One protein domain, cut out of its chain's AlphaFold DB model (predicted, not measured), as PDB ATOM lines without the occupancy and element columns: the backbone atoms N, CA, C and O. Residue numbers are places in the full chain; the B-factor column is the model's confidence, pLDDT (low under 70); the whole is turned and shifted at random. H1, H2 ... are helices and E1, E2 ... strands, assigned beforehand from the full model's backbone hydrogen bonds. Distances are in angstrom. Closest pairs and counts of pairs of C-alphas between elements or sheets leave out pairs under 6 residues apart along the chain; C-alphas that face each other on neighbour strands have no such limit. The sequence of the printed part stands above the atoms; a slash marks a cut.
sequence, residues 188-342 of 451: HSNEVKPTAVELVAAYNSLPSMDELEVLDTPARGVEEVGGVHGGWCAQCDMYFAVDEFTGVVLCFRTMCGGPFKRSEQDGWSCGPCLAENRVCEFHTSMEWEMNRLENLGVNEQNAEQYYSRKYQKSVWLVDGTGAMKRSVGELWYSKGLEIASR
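AT A GLANCE: This is residues 188 to 342 of the 451 residues of an uncharacterized protein of Calocera cornea HHB12733 (UniProt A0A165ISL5). Helix H1 packs on H4 and H5 in a small cluster toward one end of an elongated domain, while H2 lies at the other end, beyond the beginning of H4 and nearly in line with it. H6 lies on another side of H1, without touching any helix; a tiny two-strand ribbon, E1 and E2, and long loops make up much of the rest, among them residues 246 to 270, which come back from the far end of H2 through the middle. The printed part has 155 residues with six named helices and two named strands, in the order H1 E1 H2 H3 H4 H5 E2 H6; E1 and E2 form an antiparallel sheet. The class is mostly helix, though under half of the residues are in named elements. The whole is compact, with a radius of gyration of the C-alphas of 16.2 A, and spans 51 by 33 by 31 A.

IN THESE COORDINATES: H1, residues 196 to 205, begins at C-alpha 196 (105.952, 124.681, 147.659) and is 14.4 A long. E1 is residues 213 to 215. H2, residues 234 to 245, is 16.4 A long and ends at C-alpha 245 (111.091, 114.140, 107.442). H3 is residues 271 to 275. H4, residues 281 to 295, is the longest helix, 21.1 A. H5, residues 303 to 311, is 12.0 A long. E2 is residues 324 to 326. H6, residues 330 to 341, is 16.3 A long and ends at C-alpha 341 (100.983, 129.047, 115.162).

HOW THE PARTS SIT: H1 touches H4 at a steep tilt of 57 degrees, opposite ways; the closest C-alphas, of Ala 201 and Glu 289, are 5.5 A apart. H1 also touches H5, the same way, at a tilt of 35.4 degrees, only just steep; the closest C-alphas, of Val 197 and Ala 303, are 5.5 A apart. H6 is near H1, with 5 pairs of C-alphas within 10 A, and is apart from H2 and H4, for instance. E1 and E2 are antiparallel neighbours at 148 degrees, with N 215 and O 324 at 2.8 A and N 326 and O 213 at 2.7 A, within hydrogen-bond range. Residues 317 to 318 pair, antiparallel, with residues 324 to 325 of E2. H2 and H4 are close but not clearly touching, at a shallow tilt of 12 degrees, opposite ways; their closest C-alphas, of Ala 234 and Glu 281, are 6.5 A apart. H2 only just touches H3, with 3 pairs of C-alphas within 8 A and with residues 235 to 236 alone; the closest C-alphas, of Cys 236 and Cys 273, are 7.3 A apart. In H1, H2, H3, H4, H5 and H6, every O i to N i+4 pair is within hydrogen-bond range.

THE WHOLE: The two C-alphas farthest apart, of Gly 247 and Gln 301, are 51.5 A apart. The printed part has no cut. The links from E1 to H2, H2 to H3 and H5 to E2 are long. The mean pLDDT of the printed part is 71.8; 64 residues are under 70, among them residues 207 to 231 and 312 to 342 of this model.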
ATOM      1  N   HIS A 188     102.048 114.573 138.009       54.38
ATOM      2  CA  HIS A 188     103.010 113.899 138.862       54.38
ATOM      3  C   HIS A 188     102.440 112.527 139.209       54.38
ATOM      4  O   HIS A 188     101.226 112.313 139.153       54.38
ATOM      5  N   SER A 189     103.308 111.567 139.522       54.16
ATOM      6  CA  SER A 189     102.835 110.312 140.110       54.16
ATOM      7  C   SER A 189     102.027 110.618 141.381       54.16
ATOM      8  O   SER A 189     102.347 111.563 142.106       54.16
ATOM      9  N   ASN A 190     101.005 109.810 141.683       57.34
ATOM     10  CA  ASN A 190     100.218 109.918 142.923       57.34
ATOM     11  C   ASN A 190     101.086 109.831 144.194       57.34
ATOM     12  O   ASN A 190     100.646 110.199 145.280       57.34
ATOM     13  N   GLU A 191     102.311 109.334 144.052       65.50
ATOM     14  CA  GLU A 191     103.284 109.165 145.128       65.50
ATOM     15  C   GLU A 191     104.221 110.370 145.289       65.50
ATOM     16  O   GLU A 191     104.905 110.475 146.301       65.50
ATOM     17  N   VAL A 192     104.241 111.299 144.328       74.38
ATOM     18  CA  VAL A 192     105.128 112.467 144.347       74.38
ATOM     19  C   VAL A 192     104.347 113.690 144.793       74.38
ATOM     20  O   VAL A 192     103.364 114.068 144.162       74.38
ATOM     21  N   LYS A 193     104.810 114.340 145.863       79.88
ATOM     22  CA  LYS A 193     104.287 115.635 146.308       79.88
ATOM     23  C   LYS A 193     105.303 116.726 145.970       79.88
ATOM     24  O   LYS A 193     106.354 116.761 146.604       79.88
ATOM     25  N   PRO A 194     105.028 117.604 144.987       82.25
ATOM     26  CA  PRO A 194     105.900 118.738 144.711       82.25
ATOM     27  C   PRO A 194     106.009 119.646 145.940       82.25
ATOM     28  O   PRO A 194     105.009 119.899 146.619       82.25
ATOM     29  N   THR A 195     107.206 120.158 146.219       86.00
ATOM     30  CA  THR A 195     107.391 121.144 147.296       86.00
ATOM     31  C   THR A 195     106.742 122.483 146.928       86.00
ATOM     32  O   THR A 195     106.500 122.783 145.757       86.00
ATOM     33  N   ALA A 196     106.498 123.347 147.918       84.19
ATOM     34  CA  ALA A 196     105.952 124.681 147.659       84.19
ATOM     35  C   ALA A 196     106.847 125.507 146.713       84.19
ATOM     36  O   ALA A 196     106.340 126.230 145.857       84.19
ATOM     37  N   VAL A 197     108.174 125.374 146.828       88.94
ATOM     38  CA  VAL A 197     109.131 126.054 145.939       88.94
ATOM     39  C   VAL A 197     109.042 125.491 144.523       88.94
ATOM     40  O   VAL A 197     108.987 126.262 143.568       88.94
ATOM     41  N   GLU A 198     108.944 124.166 144.378       88.12
ATOM     42  CA  GLU A 198     108.769 123.525 143.072       88.12
ATOM     43  C   GLU A 198     107.474 123.945 142.386       88.12
ATOM     44  O   GLU A 198     107.476 124.153 141.178       88.12
ATOM     45  N   LEU A 199     106.383 124.127 143.132       82.88
ATOM     46  CA  LEU A 199     105.133 124.648 142.576       82.88
ATOM     47  C   LEU A 199     105.309 126.074 142.038       82.88
ATOM     48  O   LEU A 199     104.807 126.393 140.958       82.88
ATOM     49  N   VAL A 200     106.054 126.931 142.746       82.88
ATOM     50  CA  VAL A 200     106.381 128.287 142.269       82.88
ATOM     51  C   VAL A 200     107.296 128.236 141.042       82.88
ATOM     52  O   VAL A 200     107.094 129.002 140.097       82.88
ATOM     53  N   ALA A 201     108.275 127.332 141.015       87.94
ATOM     54  CA  ALA A 201     109.160 127.164 139.869       87.94
ATOM     55  C   ALA A 201     108.410 126.634 138.640       87.94
ATOM     56  O   ALA A 201     108.532 127.207 137.557       87.94
ATOM     57  N   ALA A 202     107.564 125.617 138.813       83.81
ATOM     58  CA  ALA A 202     106.706 125.054 137.770       83.81
ATOM     59  C   ALA A 202     105.764 126.111 137.194       83.81
ATOM     60  O   ALA A 202     105.577 126.202 135.980       83.81
ATOM     61  N   TYR A 203     105.222 126.963 138.064       77.00
ATOM     62  CA  TYR A 203     104.422 128.110 137.666       77.00
ATOM     63  C   TYR A 203     105.189 129.095 136.771       77.00
ATOM     64  O   TYR A 203     104.656 129.579 135.775       77.00
ATOM     65  N   ASN A 204     106.444 129.383 137.108       80.25
ATOM     66  CA  ASN A 204     107.245 130.376 136.397       80.25
ATOM     67  C   ASN A 204     107.899 129.846 135.116       80.25
ATOM     68  O   ASN A 204     108.237 130.658 134.255       80.25
ATOM     69  N   SER A 205     108.108 128.532 134.993       83.00
ATOM     70  CA  SER A 205     109.042 127.968 134.006       83.00
ATOM     71  C   SER A 205     108.492 126.857 133.103       83.00
ATOM     72  O   SER A 205     109.181 126.475 132.159       83.00
ATOM     73  N   LEU A 206     107.282 126.340 133.342       81.81
ATOM     74  CA  LEU A 206     106.703 125.282 132.507       81.81
ATOM     75  C   LEU A 206     105.598 125.819 131.586       81.81
ATOM     76  O   LEU A 206     104.719 126.547 132.061       81.81
ATOM     77  N   PRO A 207     105.591 125.433 130.294       67.50
ATOM     78  CA  PRO A 207     104.623 125.937 129.329       67.50
ATOM     79  C   PRO A 207     103.189 125.524 129.643       67.50
ATOM     80  O   PRO A 207     102.933 124.443 130.169       67.50
ATOM     81  N   SER A 208     102.253 126.390 129.252       62.00
ATOM     82  CA  SER A 208     100.819 126.112 129.202       62.00
ATOM     83  C   SER A 208     100.151 126.994 128.144       62.00
ATOM     84  O   SER A 208     100.602 128.109 127.888       62.00
ATOM     85  N   MET A 209      99.108 126.468 127.502       45.53
ATOM     86  CA  MET A 209      98.351 127.145 126.438       45.53
ATOM     87  C   MET A 209      97.098 127.856 126.930       45.53
ATOM     88  O   MET A 209      96.510 128.614 126.162       45.53
ATOM     89  N   ASP A 210      96.665 127.607 128.165       51.66
ATOM     90  CA  ASP A 210      95.376 128.091 128.655       51.66
ATOM     91  C   ASP A 210      95.544 129.120 129.761       51.66
ATOM     92  O   ASP A 210      96.477 129.073 130.550       51.66
ATOM     93  N   GLU A 211      94.577 130.027 129.886       45.12
ATOM     94  CA  GLU A 211      94.529 130.975 131.002       45.12
ATOM     95  C   GLU A 211      94.290 130.284 132.363       45.12
ATOM     96  O   GLU A 211      94.418 130.959 133.380       45.12
ATOM     97  N   LEU A 212      93.942 128.982 132.392       41.81
ATOM     98  CA  LEU A 212      93.586 128.172 133.571       41.81
ATOM     99  C   LEU A 212      94.119 126.717 133.470       41.81
ATOM    100  O   LEU A 212      93.622 125.941 132.666       41.81
ATOM    101  N   GLU A 213      95.084 126.306 134.304       52.81
ATOM    102  CA  GLU A 213      95.652 124.929 134.343       52.81
ATOM    103  C   GLU A 213      95.182 124.136 135.564       52.81
ATOM    104  O   GLU A 213      95.351 124.653 136.652       52.81
ATOM    105  N   VAL A 214      94.704 122.892 135.441       47.81
ATOM    106  CA  VAL A 214      94.371 122.041 136.602       47.81
ATOM    107  C   VAL A 214      95.540 121.099 136.926       47.81
ATOM    108  O   VAL A 214      95.817 120.163 136.189       47.81
ATOM    109  N   LEU A 215      96.213 121.271 138.061       49.09
ATOM    110  CA  LEU A 215      97.107 120.238 138.596       49.09
ATOM    111  C   LEU A 215      96.266 119.071 139.123       49.09
ATOM    112  O   LEU A 215      95.999 118.999 140.323       49.09
ATOM    113  N   ASP A 216      95.784 118.200 138.241       46.59
ATOM    114  CA  ASP A 216      95.068 117.007 138.673       46.59
ATOM    115  C   ASP A 216      96.053 115.850 138.871       46.59
ATOM    116  O   ASP A 216      96.832 115.497 137.975       46.59
ATOM    117  N   THR A 217      96.003 115.231 140.050       42.53
ATOM    118  CA  THR A 217      96.497 113.862 140.226       42.53
ATOM    119  C   THR A 217      95.695 112.983 139.278       42.53
ATOM    120  O   THR A 217      94.471 112.943 139.414       42.53
ATOM    121  N   PRO A 218      96.314 112.287 138.310       40.38
ATOM    122  CA  PRO A 218      95.549 111.481 137.377       40.38
ATOM    123  C   PRO A 218      94.693 110.482 138.160       40.38
ATOM    124  O   PRO A 218      95.201 109.721 138.993       40.38
ATOM    125  N   ALA A 219      93.387 110.469 137.875       40.84
ATOM    126  CA  ALA A 219      92.537 109.361 138.273       40.84
ATOM    127  C   ALA A 219      93.230 108.065 137.823       40.84
ATOM    128  O   ALA A 219      93.667 107.952 136.673       40.84
ATOM    129  N   ARG A 220      93.405 107.117 138.755       37.56
ATOM    130  CA  ARG A 220      94.062 105.828 138.487       37.56
ATOM    131  C   ARG A 220      93.498 105.228 137.192       37.56
ATOM    132  O   ARG A 220      92.299 104.983 137.124       37.56
ATOM    133  N   GLY A 221      94.358 104.983 136.201       38.47
ATOM    134  CA  GLY A 221      93.998 104.259 134.974       38.47
ATOM    135  C   GLY A 221      93.897 105.077 133.681       38.47
ATOM    136  O   GLY A 221      93.604 104.489 132.646       38.47
ATOM    137  N   VAL A 222      94.163 106.389 133.681       42.62
ATOM    138  CA  VAL A 222      94.214 107.188 132.435       42.62
ATOM    139  C   VAL A 222      95.668 107.460 132.032       42.62
ATOM    140  O   VAL A 222      96.185 108.567 132.168       42.62
ATOM    141  N   GLU A 223      96.351 106.428 131.534       41.66
ATOM    142  CA  GLU A 223      97.708 106.516 130.966       41.66
ATOM    143  C   GLU A 223      97.719 106.961 129.493       41.66
ATOM    144  O   GLU A 223      98.570 106.542 128.709       41.66
ATOM    145  N   GLU A 224      96.809 107.842 129.066       42.41
ATOM    146  CA  GLU A 224      96.998 108.506 127.772       42.41
ATOM    147  C   GLU A 224      98.109 109.553 127.916       42.41
ATOM    148  O   GLU A 224      97.899 110.741 128.192       42.41
ATOM    149  N   VAL A 225      99.346 109.067 127.825       40.12
ATOM    150  CA  VAL A 225     100.543 109.845 127.527       40.12
ATOM    151  C   VAL A 225     100.332 110.438 126.133       40.12
ATOM    152  O   VAL A 225     100.243 109.698 125.159       40.12
ATOM    153  N   GLY A 226     100.223 111.765 126.029       37.41
ATOM    154  CA  GLY A 226     100.148 112.439 124.726       37.41
ATOM    155  C   GLY A 226      98.832 113.139 124.387       37.41
ATOM    156  O   GLY A 226      98.547 113.341 123.208       37.41
ATOM    157  N   GLY A 227      98.053 113.583 125.380       39.53
ATOM    158  CA  GLY A 227      97.127 114.691 125.126       39.53
ATOM    159  C   GLY A 227      97.918 115.861 124.530       39.53
ATOM    160  O   GLY A 227      98.936 116.251 125.098       39.53
ATOM    161  N   VAL A 228      97.504 116.354 123.360       42.47
ATOM    162  CA  VAL A 228      98.194 117.404 122.594       42.47
ATOM    163  C   VAL A 228      98.247 118.682 123.434       42.47
ATOM    164  O   VAL A 228      97.317 119.481 123.432       42.47
ATOM    165  N   HIS A 229      99.317 118.861 124.201       48.53
ATOM    166  CA  HIS A 229      99.600 120.100 124.915       48.53
ATOM    167  C   HIS A 229     100.412 120.997 123.975       48.53
ATOM    168  O   HIS A 229     101.260 120.518 123.220       48.53
ATOM    169  N   GLY A 230     100.133 122.300 123.960       48.94
ATOM    170  CA  GLY A 230     100.803 123.233 123.041       48.94
ATOM    171  C   GLY A 230     102.132 123.778 123.568       48.94
ATOM    172  O   GLY A 230     102.520 124.895 123.254       48.94
ATOM    173  N   GLY A 231     102.838 122.991 124.377       64.75
ATOM    174  CA  GLY A 231     104.141 123.340 124.922       64.75
ATOM    175  C   GLY A 231     105.113 122.187 124.774       64.75
ATOM    176  O   GLY A 231     105.384 121.505 125.752       64.75
ATOM    177  N   TRP A 232     105.608 121.910 123.568       79.56
ATOM    178  CA  TRP A 232     106.576 120.828 123.373       79.56
ATOM    179  C   TRP A 232     107.954 121.251 123.871       79.56
ATOM    180  O   TRP A 232     108.340 122.407 123.721       79.56
ATOM    181  N   CYS A 233     108.695 120.320 124.481       86.94
ATOM    182  CA  CYS A 233     110.109 120.575 124.725       86.94
ATOM    183  C   CYS A 233     110.838 120.563 123.376       86.94
ATOM    184  O   CYS A 233     110.476 119.776 122.493       86.94
ATOM    185  N   ALA A 234     111.879 121.387 123.236       81.94
ATOM    186  CA  ALA A 234     112.665 121.486 122.006       81.94
ATOM    187  C   ALA A 234     113.148 120.119 121.496       81.94
ATOM    188  O   ALA A 234     113.195 119.876 120.293       81.94
ATOM    189  N   GLN A 235     113.442 119.192 122.413       86.62
ATOM    190  CA  GLN A 235     113.877 117.851 122.051       86.62
ATOM    191  C   GLN A 235     112.775 117.067 121.322       86.62
ATOM    192  O   GLN A 235     113.010 116.563 120.229       86.62
ATOM    193  N   CYS A 236     111.568 116.969 121.888       87.50
ATOM    194  CA  CYS A 236     110.459 116.265 121.233       87.50
ATOM    195  C   CYS A 236     110.022 116.945 119.935       87.50
ATOM    196  O   CYS A 236     109.637 116.249 119.003       87.50
ATOM    197  N   ASP A 237     110.103 118.272 119.869       83.75
ATOM    198  CA  ASP A 237     109.831 119.050 118.658       83.75
ATOM    199  C   ASP A 237     110.806 118.701 117.526       83.75
ATOM    200  O   ASP A 237     110.387 118.343 116.425       83.75
ATOM    201  N   MET A 238     112.107 118.660 117.829       84.81
ATOM    202  CA  MET A 238     113.129 118.200 116.891       84.81
ATOM    203  C   MET A 238     112.868 116.761 116.426       84.81
ATOM    204  O   MET A 238     112.932 116.482 115.231       84.81
ATOM    205  N   TYR A 239     112.555 115.837 117.339       84.12
ATOM    206  CA  TYR A 239     112.307 114.441 116.961       84.12
ATOM    207  C   TYR A 239     111.044 114.258 116.137       84.12
ATOM    208  O   TYR A 239     111.054 113.478 115.194       84.12
ATOM    209  N   PHE A 240     109.983 115.008 116.422       84.69
ATOM    210  CA  PHE A 240     108.807 114.993 115.567       84.69
ATOM    211  C   PHE A 240     109.127 115.479 114.152       84.69
ATOM    212  O   PHE A 240     108.661 114.873 113.190       84.69
ATOM    213  N   ALA A 241     109.941 116.532 114.012       73.56
ATOM    214  CA  ALA A 241     110.381 117.014 112.705       73.56
ATOM    215  C   ALA A 241     111.223 115.961 111.961       73.56
ATOM    216  O   ALA A 241     111.039 115.759 110.762       73.56
ATOM    217  N   VAL A 242     112.099 115.236 112.669       75.69
ATOM    218  CA  VAL A 242     112.863 114.108 112.105       75.69
ATOM    219  C   VAL A 242     111.937 112.965 111.685       75.69
ATOM    220  O   VAL A 242     112.080 112.432 110.584       75.69
ATOM    221  N   ASP A 243     110.960 112.604 112.514       79.75
ATOM    222  CA  ASP A 243     109.972 111.564 112.214       79.75
ATOM    223  C   ASP A 243     109.116 111.950 110.995       79.75
ATOM    224  O   ASP A 243     108.843 111.134 110.116       79.75
ATOM    225  N   GLU A 244     108.722 113.219 110.893       76.31
ATOM    226  CA  GLU A 244     108.030 113.753 109.726       76.31
ATOM    227  C   GLU A 244     108.891 113.687 108.464       76.31
ATOM    228  O   GLU A 244     108.433 113.170 107.441       76.31
ATOM    229  N   PHE A 245     110.140 114.143 108.550       66.19
ATOM    230  CA  PHE A 245     111.091 114.140 107.442       66.19
ATOM    231  C   PHE A 245     111.393 112.725 106.931       66.19
ATOM    232  O   PHE A 245     111.490 112.497 105.726       66.19
ATOM    233  N   THR A 246     111.491 111.757 107.840       72.19
ATOM    234  CA  THR A 246     111.750 110.344 107.523       72.19
ATOM    235  C   THR A 246     110.495 109.573 107.102       72.19
ATOM    236  O   THR A 246     110.573 108.387 106.785       72.19
ATOM    237  N   GLY A 247     109.332 110.231 107.041       73.56
ATOM    238  CA  GLY A 247     108.088 109.623 106.575       73.56
ATOM    239  C   GLY A 247     107.416 108.707 107.601       73.56
ATOM    240  O   GLY A 247     106.543 107.916 107.236       73.56
ATOM    241  N   VAL A 248     107.769 108.816 108.885       65.94
ATOM    242  CA  VAL A 248     107.076 108.106 109.964       65.94
ATOM    243  C   VAL A 248     105.608 108.536 109.967       65.94
ATOM    244  O   VAL A 248     105.263 109.724 109.986       65.94
ATOM    245  N   VAL A 249     104.711 107.546 109.931       65.12
ATOM    246  CA  VAL A 249     103.259 107.773 109.948       65.12
ATOM    247  C   VAL A 249     102.885 108.512 111.230       65.12
ATOM    248  O   VAL A 249     103.364 108.161 112.303       65.12
ATOM    249  N   LEU A 250     101.983 109.495 111.125       69.62
ATOM    250  CA  LEU A 250     101.624 110.432 112.199       69.62
ATOM    251  C   LEU A 250     101.407 109.778 113.577       69.62
ATOM    252  O   LEU A 250     101.826 110.332 114.583       69.62
ATOM    253  N   CYS A 251     100.781 108.596 113.640       70.94
ATOM    254  CA  CYS A 251     100.511 107.905 114.907       70.94
ATOM    255  C   CYS A 251     101.737 107.269 115.584       70.94
ATOM    256  O   CYS A 251     101.609 106.796 116.707       70.94
ATOM    257  N   PHE A 252     102.882 107.220 114.905       75.19
ATOM    258  CA  PHE A 252     104.155 106.727 115.438       75.19
ATOM    259  C   PHE A 252     105.189 107.837 115.612       75.19
ATOM    260  O   PHE A 252     106.298 107.550 116.049       75.19
ATOM    261  N   ARG A 253     104.849 109.082 115.260       80.88
ATOM    262  CA  ARG A 253     105.751 110.211 115.471       80.88
ATOM    263  C   ARG A 253     105.889 110.496 116.961       80.88
ATOM    264  O   ARG A 253     104.964 110.275 117.744       80.88
ATOM    265  N   THR A 254     107.040 111.028 117.332       83.19
ATOM    266  CA  THR A 254     107.364 111.459 118.682       83.19
ATOM    267  C   THR A 254     106.409 112.566 119.106       83.19
ATOM    268  O   THR A 254     106.467 113.678 118.599       83.19
ATOM    269  N   MET A 255     105.530 112.276 120.061       81.31
ATOM    270  CA  MET A 255     104.609 113.259 120.629       81.31
ATOM    271  C   MET A 255     105.085 113.620 122.029       81.31
ATOM    272  O   MET A 255     105.184 112.749 122.895       81.31
ATOM    273  N   CYS A 256     105.376 114.900 122.277       83.31
ATOM    274  CA  CYS A 256     105.712 115.334 123.630       83.31
ATOM    275  C   CYS A 256     104.537 115.013 124.569       83.31
ATOM    276  O   CYS A 256     103.395 115.332 124.253       83.31
ATOM    277  N   GLY A 257     104.807 114.434 125.741       78.06
ATOM    278  CA  GLY A 257     103.783 114.171 126.765       78.06
ATOM    279  C   GLY A 257     103.520 115.338 127.726       78.06
ATOM    280  O   GLY A 257     102.615 115.244 128.547       78.06
ATOM    281  N   GLY A 258     104.307 116.413 127.628       83.00
ATOM    282  CA  GLY A 258     104.248 117.568 128.525       83.00
ATOM    283  C   GLY A 258     105.117 117.350 129.760       83.00
ATOM    284  O   GLY A 258     105.699 116.274 129.903       83.00
ATOM    285  N   PRO A 259     105.277 118.357 130.629       84.88
ATOM    286  CA  PRO A 259     106.087 118.219 131.830       84.88
ATOM    287  C   PRO A 259     105.465 117.216 132.808       84.88
ATOM    288  O   PRO A 259     104.288 117.310 133.163       84.88
ATOM    289  N   PHE A 260     106.278 116.264 133.255       83.12
ATOM    290  CA  PHE A 260     105.906 115.202 134.177       83.12
ATOM    291  C   PHE A 260     107.016 114.967 135.208       83.12
ATOM    292  O   PHE A 260     108.201 114.970 134.869       83.12
ATOM    293  N   LYS A 261     106.636 114.733 136.468       85.31
ATOM    294  CA  LYS A 261     107.565 114.316 137.529       85.31
ATOM    295  C   LYS A 261     107.221 112.902 138.002       85.31
ATOM    296  O   LYS A 261     106.167 112.673 138.599       85.31
ATOM    297  N   ARG A 262     108.109 111.944 137.706       83.06
ATOM    298  CA  ARG A 262     107.889 110.510 137.972       83.06
ATOM    299  C   ARG A 262     108.134 110.129 139.431       83.06
ATOM    300  O   ARG A 262     107.315 109.420 140.006       83.06
ATOM    301  N   SER A 263     109.240 110.591 140.007       86.00
ATOM    302  CA  SER A 263     109.629 110.357 141.403       86.00
ATOM    303  C   SER A 263     110.169 111.646 142.029       86.00
ATOM    304  O   SER A 263     110.435 112.614 141.319       86.00
ATOM    305  N   GLU A 264     110.346 111.678 143.351       82.56
ATOM    306  CA  GLU A 264     110.950 112.829 144.043       82.56
ATOM    307  C   GLU A 264     112.388 113.110 143.586       82.56
ATOM    308  O   GLU A 264     112.812 114.263 143.585       82.56
ATOM    309  N   GLN A 265     113.100 112.058 143.173       86.00
ATOM    310  CA  GLN A 265     114.493 112.096 142.725       86.00
ATOM    311  C   GLN A 265     114.620 112.463 141.243       86.00
ATOM    312  O   GLN A 265     115.665 112.949 140.817       86.00
ATOM    313  N   ASP A 266     113.573 112.217 140.454       86.00
ATOM    314  CA  ASP A 266     113.567 112.551 139.036       86.00
ATOM    315  C   ASP A 266     113.328 114.055 138.840       86.00
ATOM    316  O   ASP A 266     112.443 114.664 139.451       86.00
ATOM    317  N   GLY A 267     114.079 114.646 137.914       89.25
ATOM    318  CA  GLY A 267     113.779 115.973 137.391       89.25
ATOM    319  C   GLY A 267     112.482 116.000 136.574       89.25
ATOM    320  O   GLY A 267     111.985 114.975 136.103       89.25
ATOM    321  N   TRP A 268     111.944 117.200 136.364       90.19
ATOM    322  CA  TRP A 268     110.796 117.418 135.484       90.19
ATOM    323  C   TRP A 268     111.138 117.077 134.034       90.19
ATOM    324  O   TRP A 268     112.021 117.687 133.446       90.19
ATOM    325  N   SER A 269     110.434 116.131 133.423       91.06
ATOM    326  CA  SER A 269     110.713 115.690 132.054       91.06
ATOM    327  C   SER A 269     109.430 115.305 131.338       91.06
ATOM    328  O   SER A 269     108.427 115.010 131.977       91.06
ATOM    329  N   CYS A 270     109.428 115.293 130.009       90.12
ATOM    330  CA  CYS A 270     108.329 114.673 129.279       90.12
ATOM    331  C   CYS A 270     108.506 113.157 129.193       90.12
ATOM    332  O   CYS A 270     109.623 112.647 129.268       90.12
ATOM    333  N   GLY A 271     107.398 112.434 129.003       85.69
ATOM    334  CA  GLY A 271     107.403 110.970 128.888       85.69
ATOM    335  C   GLY A 271     108.454 110.430 127.904       85.69
ATOM    336  O   GLY A 271     109.274 109.615 128.321       85.69
ATOM    337  N   PRO A 272     108.503 110.909 126.643       87.75
ATOM    338  CA  PRO A 272     109.511 110.469 125.677       87.75
ATOM    339  C   PRO A 272     110.954 110.753 126.114       87.75
ATOM    340  O   PRO A 272     111.779 109.843 126.114       87.75
ATOM    341  N   CYS A 273     111.262 111.981 126.561       91.19
ATOM    342  CA  CYS A 273     112.611 112.309 127.031       91.19
ATOM    343  C   CYS A 273     113.021 111.438 128.220       91.19
ATOM    344  O   CYS A 273     114.157 110.978 128.268       91.19
ATOM    345  N   LEU A 274     112.107 111.178 129.155       89.50
ATOM    346  CA  LEU A 274     112.368 110.311 130.300       89.50
ATOM    347  C   LEU A 274     112.603 108.853 129.877       89.50
ATOM    348  O   LEU A 274     113.540 108.225 130.360       89.50
ATOM    349  N   ALA A 275     111.779 108.324 128.967       86.44
ATOM    350  CA  ALA A 275     111.887 106.950 128.474       86.44
ATOM    351  C   ALA A 275     113.216 106.689 127.747       86.44
ATOM    352  O   ALA A 275     113.762 105.591 127.822       86.44
ATOM    353  N   GLU A 276     113.751 107.705 127.074       87.31
ATOM    354  CA  GLU A 276     114.996 107.616 126.308       87.31
ATOM    355  C   GLU A 276     116.208 108.196 127.054       87.31
ATOM    356  O   GLU A 276     117.278 108.341 126.463       87.31
ATOM    357  N   ASN A 277     116.054 108.530 128.341       88.88
ATOM    358  CA  ASN A 277     117.091 109.124 129.189       88.88
ATOM    359  C   ASN A 277     117.751 110.378 128.570       88.88
ATOM    360  O   ASN A 277     118.971 110.550 128.594       88.88
ATOM    361  N   ARG A 278     116.933 111.247 127.969       87.81
ATOM    362  CA  ARG A 278     117.338 112.506 127.328       87.81
ATOM    363  C   ARG A 278     117.143 113.681 128.281       87.81
ATOM    364  O   ARG A 278     116.195 113.710 129.066       87.81
ATOM    365  N   VAL A 279     117.990 114.698 128.142       88.75
ATOM    366  CA  VAL A 279     117.820 115.969 128.858       88.75
ATOM    367  C   VAL A 279     116.605 116.695 128.285       88.75
ATOM    368  O   VAL A 279     116.571 117.043 127.107       88.75
ATOM    369  N   CYS A 280     115.583 116.891 129.114       92.56
ATOM    370  CA  CYS A 280     114.371 117.601 128.727       92.56
ATOM    371  C   CYS A 280     114.522 119.102 129.012       92.56
ATOM    372  O   CYS A 280     114.940 119.472 130.104       92.56
ATOM    373  N   GLU A 281     114.105 119.979 128.094       89.00
ATOM    374  CA  GLU A 281     114.106 121.440 128.320       89.00
ATOM    375  C   GLU A 281     113.294 121.837 129.568       89.00
ATOM    376  O   GLU A 281     113.636 122.802 130.251       89.00
ATOM    377  N   PHE A 282     112.250 121.071 129.909       89.31
ATOM    378  CA  PHE A 282     111.483 121.275 131.142       89.31
ATOM    379  C   PHE A 282     112.342 121.092 132.392       89.31
ATOM    380  O   PHE A 282     112.195 121.860 133.337       89.31
ATOM    381  N   HIS A 283     113.266 120.130 132.376       92.75
ATOM    382  CA  HIS A 283     114.184 119.887 133.483       92.75
ATOM    383  C   HIS A 283     115.101 121.091 133.669       92.75
ATOM    384  O   HIS A 283     115.147 121.666 134.751       92.75
ATOM    385  N   THR A 284     115.752 121.525 132.587       91.12
ATOM    386  CA  THR A 284     116.671 122.669 132.601       91.12
ATOM    387  C   THR A 284     115.966 123.963 133.014       91.12
ATOM    388  O   THR A 284     116.505 124.737 133.802       91.12
ATOM    389  N   SER A 285     114.744 124.193 132.520       88.44
ATOM    390  CA  SER A 285     113.945 125.378 132.863       88.44
ATOM    391  C   SER A 285     113.556 125.385 134.343       88.44
ATOM    392  O   SER A 285     113.648 126.421 135.003       88.44
ATOM    393  N   MET A 286     113.182 124.217 134.873       91.44
ATOM    394  CA  MET A 286     112.861 124.044 136.286       91.44
ATOM    395  C   MET A 286     114.078 124.244 137.181       91.44
ATOM    396  O   MET A 286     113.989 124.998 138.145       91.44
ATOM    397  N   GLU A 287     115.217 123.626 136.869       93.12
ATOM    398  CA  GLU A 287     116.447 123.805 137.649       93.12
ATOM    399  C   GLU A 287     116.899 125.263 137.672       93.12
ATOM    400  O   GLU A 287     117.243 125.796 138.729       93.12
ATOM    401  N   TRP A 288     116.858 125.938 136.521       92.88
ATOM    402  CA  TRP A 288     117.215 127.348 136.434       92.88
ATOM    403  C   TRP A 288     116.324 128.216 137.328       92.88
ATOM    404  O   TRP A 288     116.829 129.062 138.070       92.88
ATOM    405  N   GLU A 289     115.009 127.990 137.308       92.50
ATOM    406  CA  GLU A 289     114.084 128.767 138.131       92.50
ATOM    407  C   GLU A 289     114.197 128.424 139.620       92.50
ATOM    408  O   GLU A 289     114.143 129.333 140.444       92.50
ATOM    409  N   MET A 290     114.415 127.157 139.977       93.88
ATOM    410  CA  MET A 290     114.672 126.745 141.363       93.88
ATOM    411  C   MET A 290     115.911 127.450 141.924       93.88
ATOM    412  O   MET A 290     115.827 128.092 142.970       93.88
ATOM    413  N   ASN A 291     117.022 127.441 141.181       95.06
ATOM    414  CA  ASN A 291     118.244 128.160 141.554       95.06
ATOM    415  C   ASN A 291     118.001 129.672 141.667       95.06
ATOM    416  O   ASN A 291     118.532 130.348 142.551       95.06
ATOM    417  N   ARG A 292     117.185 130.247 140.776       94.44
ATOM    418  CA  ARG A 292     116.829 131.669 140.840       94.44
ATOM    419  C   ARG A 292     116.017 131.997 142.093       94.44
ATOM    420  O   ARG A 292     116.282 133.015 142.728       94.44
ATOM    421  N   LEU A 293     115.038 131.165 142.441       92.56
ATOM    422  CA  LEU A 293     114.213 131.317 143.640       92.56
ATOM    423  C   LEU A 293     115.061 131.197 144.910       92.56
ATOM    424  O   LEU A 293     114.944 132.049 145.791       92.56
ATOM    425  N   GLU A 294     115.973 130.230 144.962       95.12
ATOM    426  CA  GLU A 294     116.915 130.070 146.073       95.12
ATOM    427  C   GLU A 294     117.787 131.321 146.265       95.12
ATOM    428  O   GLU A 294     117.876 131.852 147.372       95.12
ATOM    429  N   ASN A 295     118.338 131.878 145.180       95.19
ATOM    430  CA  ASN A 295     119.117 133.123 145.220       95.19
ATOM    431  C   ASN A 295     118.300 134.345 145.680       95.19
ATOM    432  O   ASN A 295     118.860 135.313 146.194       95.19
ATOM    433  N   LEU A 296     116.976 134.314 145.513       94.19
ATOM    434  CA  LEU A 296     116.056 135.324 146.044       94.19
ATOM    435  C   LEU A 296     115.673 135.070 147.513       94.19
ATOM    436  O   LEU A 296     114.849 135.802 148.065       94.19
ATOM    437  N   GLY A 297     116.249 134.047 148.146       96.00
ATOM    438  CA  GLY A 297     115.923 133.623 149.504       96.00
ATOM    439  C   GLY A 297     114.555 132.952 149.614       96.00
ATOM    440  O   GLY A 297     113.984 132.918 150.707       96.00
ATOM    441  N   VAL A 298     114.000 132.460 148.501       93.75
ATOM    442  CA  VAL A 298     112.724 131.743 148.488       93.75
ATOM    443  C   VAL A 298     112.964 130.285 148.872       93.75
ATOM    444  O   VAL A 298     113.783 129.599 148.272       93.75
ATOM    445  N   ASN A 299     112.242 129.815 149.880       94.62
ATOM    446  CA  ASN A 299     112.326 128.471 150.440       94.62
ATOM    447  C   ASN A 299     110.923 127.959 150.803       94.62
ATOM    448  O   ASN A 299     109.935 128.673 150.649       94.62
ATOM    449  N   GLU A 300     110.813 126.733 151.312       89.25
ATOM    450  CA  GLU A 300     109.511 126.123 151.619       89.25
ATOM    451  C   GLU A 300     108.653 126.937 152.600       89.25
ATOM    452  O   GLU A 300     107.433 126.950 152.478       89.25
ATOM    453  N   GLN A 301     109.273 127.655 153.540       90.44
ATOM    454  CA  GLN A 301     108.557 128.411 154.573       90.44
ATOM    455  C   GLN A 301     107.975 129.725 154.050       90.44
ATOM    456  O   GLN A 301     107.013 130.246 154.615       90.44
ATOM    457  N   ASN A 302     108.569 130.296 152.998       90.56
ATOM    458  CA  ASN A 302     108.185 131.608 152.482       90.56
ATOM    459  C   ASN A 302     107.736 131.594 151.014       90.56
ATOM    460  O   ASN A 302     107.304 132.641 150.531       90.56
ATOM    461  N   ALA A 303     107.791 130.451 150.322       85.19
ATOM    462  CA  ALA A 303     107.394 130.309 148.922       85.19
ATOM    463  C   ALA A 303     105.968 130.802 148.688       85.19
ATOM    464  O   ALA A 303     105.737 131.600 147.781       85.19
ATOM    465  N   GLU A 304     105.032 130.419 149.556       80.56
ATOM    466  CA  GLU A 304     103.641 130.868 149.485       80.56
ATOM    467  C   GLU A 304     103.529 132.392 149.650       80.56
ATOM    468  O   GLU A 304     102.890 133.071 148.849       80.56
ATOM    469  N   GLN A 305     104.238 132.979 150.620       82.62
ATOM    470  CA  GLN A 305     104.230 134.431 150.826       82.62
ATOM    471  C   GLN A 305     104.913 135.203 149.692       82.62
ATOM    472  O   GLN A 305     104.495 136.315 149.361       82.62
ATOM    473  N   TYR A 306     106.009 134.670 149.146       85.25
ATOM    474  CA  TYR A 306     106.697 135.224 147.981       85.25
ATOM    475  C   TYR A 306     105.740 135.248 146.791       85.25
ATOM    476  O   TYR A 306     105.588 136.269 146.120       85.25
ATOM    477  N   TYR A 307     105.034 134.139 146.597       76.62
ATOM    478  CA  TYR A 307     104.057 133.962 145.547       76.62
ATOM    479  C   TYR A 307     102.891 134.950 145.649       76.62
ATOM    480  O   TYR A 307     102.655 135.720 144.716       76.62
ATOM    481  N   SER A 308     102.214 135.005 146.802       75.06
ATOM    482  CA  SER A 308     101.084 135.916 147.021       75.06
ATOM    483  C   SER A 308     101.479 137.381 146.820       75.06
ATOM    484  O   SER A 308     100.725 138.146 146.215       75.06
ATOM    485  N   ARG A 309     102.675 137.779 147.283       83.38
ATOM    486  CA  ARG A 309     103.182 139.152 147.128       83.38
ATOM    487  C   ARG A 309     103.501 139.501 145.680       83.38
ATOM    488  O   ARG A 309     103.157 140.592 145.234       83.38
ATOM    489  N   LYS A 310     104.169 138.600 144.957       80.00
ATOM    490  CA  LYS A 310     104.662 138.866 143.601       80.00
ATOM    491  C   LYS A 310     103.544 138.916 142.567       80.00
ATOM    492  O   LYS A 310     103.584 139.766 141.685       80.00
ATOM    493  N   TYR A 311     102.559 138.024 142.672       70.19
ATOM    494  CA  TYR A 311     101.544 137.864 141.627       70.19
ATOM    495  C   TYR A 311     100.219 138.572 141.928       70.19
ATOM    496  O   TYR A 311      99.382 138.655 141.032       70.19
ATOM    497  N   GLN A 312     100.022 139.095 143.150       68.00
ATOM    498  CA  GLN A 312      98.810 139.819 143.587       68.00
ATOM    499  C   GLN A 312      97.481 139.108 143.245       68.00
ATOM    500  O   GLN A 312      96.429 139.737 143.139       68.00
ATOM    501  N   LYS A 313      97.517 137.786 143.050       59.62
ATOM    502  CA  LYS A 313      96.390 136.941 142.649       59.62
ATOM    503  C   LYS A 313      96.498 135.599 143.365       59.62
ATOM    504  O   LYS A 313      97.602 135.078 143.531       59.62
ATOM    505  N   SER A 314      95.353 135.024 143.744       52.56
ATOM    506  CA  SER A 314      95.282 133.595 144.059       52.56
ATOM    507  C   SER A 314      95.419 132.864 142.742       52.56
ATOM    508  O   SER A 314      94.464 132.776 141.974       52.56
ATOM    509  N   VAL A 315      96.633 132.446 142.420       51.12
ATOM    510  CA  VAL A 315      96.838 131.717 141.178       51.12
ATOM    511  C   VAL A 315      96.157 130.363 141.272       51.12
ATOM    512  O   VAL A 315      95.574 129.972 140.278       51.12
ATOM    513  N   TRP A 316      96.163 129.727 142.450       55.00
ATOM    514  CA  TRP A 316      95.425 128.502 142.727       55.00
ATOM    515  C   TRP A 316      93.960 128.817 143.026       55.00
ATOM    516  O   TRP A 316      93.636 129.410 144.056       55.00
ATOM    517  N   LEU A 317      93.061 128.426 142.129       53.84
ATOM    518  CA  LEU A 317      91.658 128.240 142.473       53.84
ATOM    519  C   LEU A 317      91.499 126.762 142.804       53.84
ATOM    520  O   LEU A 317      91.567 125.922 141.914       53.84
ATOM    521  N   VAL A 318      91.314 126.443 144.082       50.12
ATOM    522  CA  VAL A 318      90.783 125.128 144.440       50.12
ATOM    523  C   VAL A 318      89.347 125.136 143.944       50.12
ATOM    524  O   VAL A 318      88.522 125.907 144.442       50.12
ATOM    525  N   ASP A 319      89.057 124.378 142.892       54.44
ATOM    526  CA  ASP A 319      87.671 124.258 142.470       54.44
ATOM    527  C   ASP A 319      86.883 123.389 143.464       54.44
ATOM    528  O   ASP A 319      87.440 122.790 144.385       54.44
ATOM    529  N   GLY A 320      85.562 123.313 143.301       48.41
ATOM    530  CA  GLY A 320      84.710 122.503 144.177       48.41
ATOM    531  C   GLY A 320      85.051 121.003 144.208       48.41
ATOM    532  O   GLY A 320      84.451 120.287 145.005       48.41
ATOM    533  N   THR A 321      85.983 120.527 143.369       51.97
ATOM    534  CA  THR A 321      86.480 119.143 143.345       51.97
ATOM    535  C   THR A 321      87.818 118.962 144.066       51.97
ATOM    536  O   THR A 321      88.276 117.834 144.216       51.97
ATOM    537  N   GLY A 322      88.425 120.041 144.573       51.16
ATOM    538  CA  GLY A 322      89.740 119.996 145.215       51.16
ATOM    539  C   GLY A 322      90.907 120.125 144.234       51.16
ATOM    540  O   GLY A 322      92.059 120.128 144.664       51.16
ATOM    541  N   ALA A 323      90.627 120.269 142.937       47.41
ATOM    542  CA  ALA A 323      91.649 120.370 141.911       47.41
ATOM    543  C   ALA A 323      92.215 121.799 141.855       47.41
ATOM    544  O   ALA A 323      91.474 122.788 141.905       47.41
ATOM    545  N   MET A 324      93.541 121.917 141.781       49.88
ATOM    546  CA  MET A 324      94.238 123.203 141.825       49.88
ATOM    547  C   MET A 324      94.318 123.823 140.428       49.88
ATOM    548  O   MET A 324      95.043 123.324 139.579       49.88
ATOM    549  N   LYS A 325      93.602 124.926 140.191       55.16
ATOM    550  CA  LYS A 325      93.608 125.663 138.915       55.16
ATOM    551  C   LYS A 325      94.608 126.819 138.912       55.16
ATOM    552  O   LYS A 325      94.565 127.547 139.883       55.16
ATOM    553  N   ARG A 326      95.414 127.057 137.867       58.47
ATOM    554  CA  ARG A 326      96.464 128.104 137.783       58.47
ATOM    555  C   ARG A 326      96.187 129.156 136.710       58.47
ATOM    556  O   ARG A 326      95.875 128.771 135.595       58.47
ATOM    557  N   SER A 327      96.399 130.450 136.975       53.56
ATOM    558  CA  SER A 327      96.386 131.498 135.933       53.56
ATOM    559  C   SER A 327      97.744 131.642 135.242       53.56
ATOM    560  O   SER A 327      98.693 132.064 135.884       53.56
ATOM    561  N   VAL A 328      97.874 131.287 133.962       54.34
ATOM    562  CA  VAL A 328      99.183 131.263 133.275       54.34
ATOM    563  C   VAL A 328      99.712 132.673 133.002       54.34
ATOM    564  O   VAL A 328      98.978 133.559 132.569       54.34
ATOM    565  N   GLY A 329     101.005 132.888 133.261       54.31
ATOM    566  CA  GLY A 329     101.677 134.157 132.980       54.31
ATOM    567  C   GLY A 329     101.757 134.469 131.478       54.31
ATOM    568  O   GLY A 329     101.932 133.576 130.652       54.31
ATOM    569  N   GLU A 330     101.694 135.757 131.129       55.19
ATOM    570  CA  GLU A 330     101.653 136.283 129.748       55.19
ATOM    571  C   GLU A 330     102.790 135.769 128.839       55.19
ATOM    572  O   GLU A 330     102.585 135.533 127.647       55.19
ATOM    573  N   LEU A 331     103.973 135.515 129.412       52.94
ATOM    574  CA  LEU A 331     105.130 134.949 128.710       52.94
ATOM    575  C   LEU A 331     104.848 133.548 128.144       52.94
ATOM    576  O   LEU A 331     105.175 133.259 126.994       52.94
ATOM    577  N   TRP A 332     104.229 132.677 128.942       59.34
ATOM    578  CA  TRP A 332     103.967 131.292 128.549       59.34
ATOM    579  C   TRP A 332     102.767 131.176 127.633       59.34
ATOM    580  O   TRP A 332     102.818 130.402 126.683       59.34
ATOM    581  N   TYR A 333     101.757 132.021 127.842       58.72
ATOM    582  CA  TYR A 333     100.681 132.193 126.875       58.72
ATOM    583  C   TYR A 333     101.234 132.588 125.494       58.72
ATOM    584  O   TYR A 333     100.863 131.998 124.484       58.72
ATOM    585  N   SER A 334     102.202 133.509 125.449       59.12
ATOM    586  CA  SER A 334     102.861 133.921 124.200       59.12
ATOM    587  C   SER A 334     103.668 132.789 123.549       59.12
ATOM    588  O   SER A 334     103.525 132.562 122.350       59.12
ATOM    589  N   LYS A 335     104.462 132.030 124.323       56.06
ATOM    590  CA  LYS A 335     105.214 130.863 123.808       56.06
ATOM    591  C   LYS A 335     104.275 129.746 123.332       56.06
ATOM    592  O   LYS A 335     104.538 129.101 122.323       56.06
ATOM    593  N   GLY A 336     103.147 129.557 124.011       58.69
ATOM    594  CA  GLY A 336     102.094 128.648 123.578       58.69
ATOM    595  C   GLY A 336     101.457 129.062 122.246       58.69
ATOM    596  O   GLY A 336     101.338 128.251 121.328       58.69
ATOM    597  N   LEU A 337     101.114 130.346 122.095       59.69
ATOM    598  CA  LEU A 337     100.623 130.894 120.826       59.69
ATOM    599  C   LEU A 337     101.640 130.722 119.691       59.69
ATOM    600  O   LEU A 337     101.247 130.369 118.580       59.69
ATOM    601  N   GLU A 338     102.929 130.929 119.963       57.88
ATOM    602  CA  GLU A 338     104.007 130.689 118.998       57.88
ATOM    603  C   GLU A 338     104.014 129.225 118.533       57.88
ATOM    604  O   GLU A 338     103.995 128.960 117.331       57.88
ATOM    605  N   ILE A 339     103.950 128.271 119.464       53.44
ATOM    606  CA  ILE A 339     103.934 126.834 119.158       53.44
ATOM    607  C   ILE A 339     102.670 126.442 118.380       53.44
ATOM    608  O   ILE A 339     102.775 125.767 117.359       53.44
ATOM    609  N   ALA A 340     101.483 126.898 118.791       55.50
ATOM    610  CA  ALA A 340     100.241 126.624 118.057       55.50
ATOM    611  C   ALA A 340     100.169 127.295 116.681       55.50
ATOM    612  O   ALA A 340      99.424 126.836 115.815       55.50
ATOM    613  N   SER A 341     100.918 128.377 116.463       55.47
ATOM    614  CA  SER A 341     100.983 129.047 115.162       55.47
ATOM    615  C   SER A 341     101.799 128.271 114.122       55.47
ATOM    616  O   SER A 341     101.693 128.556 112.924       55.47
ATOM    617  N   ARG A 342     102.570 127.260 114.548       54.19
ATOM    618  CA  ARG A 342     103.298 126.356 113.656       54.19
ATOM    619  C   ARG A 342     102.281 125.505 112.894       54.19
ATOM    620  O   ARG A 342     101.650 124.607 113.449       54.19
TER     621      ARG A 342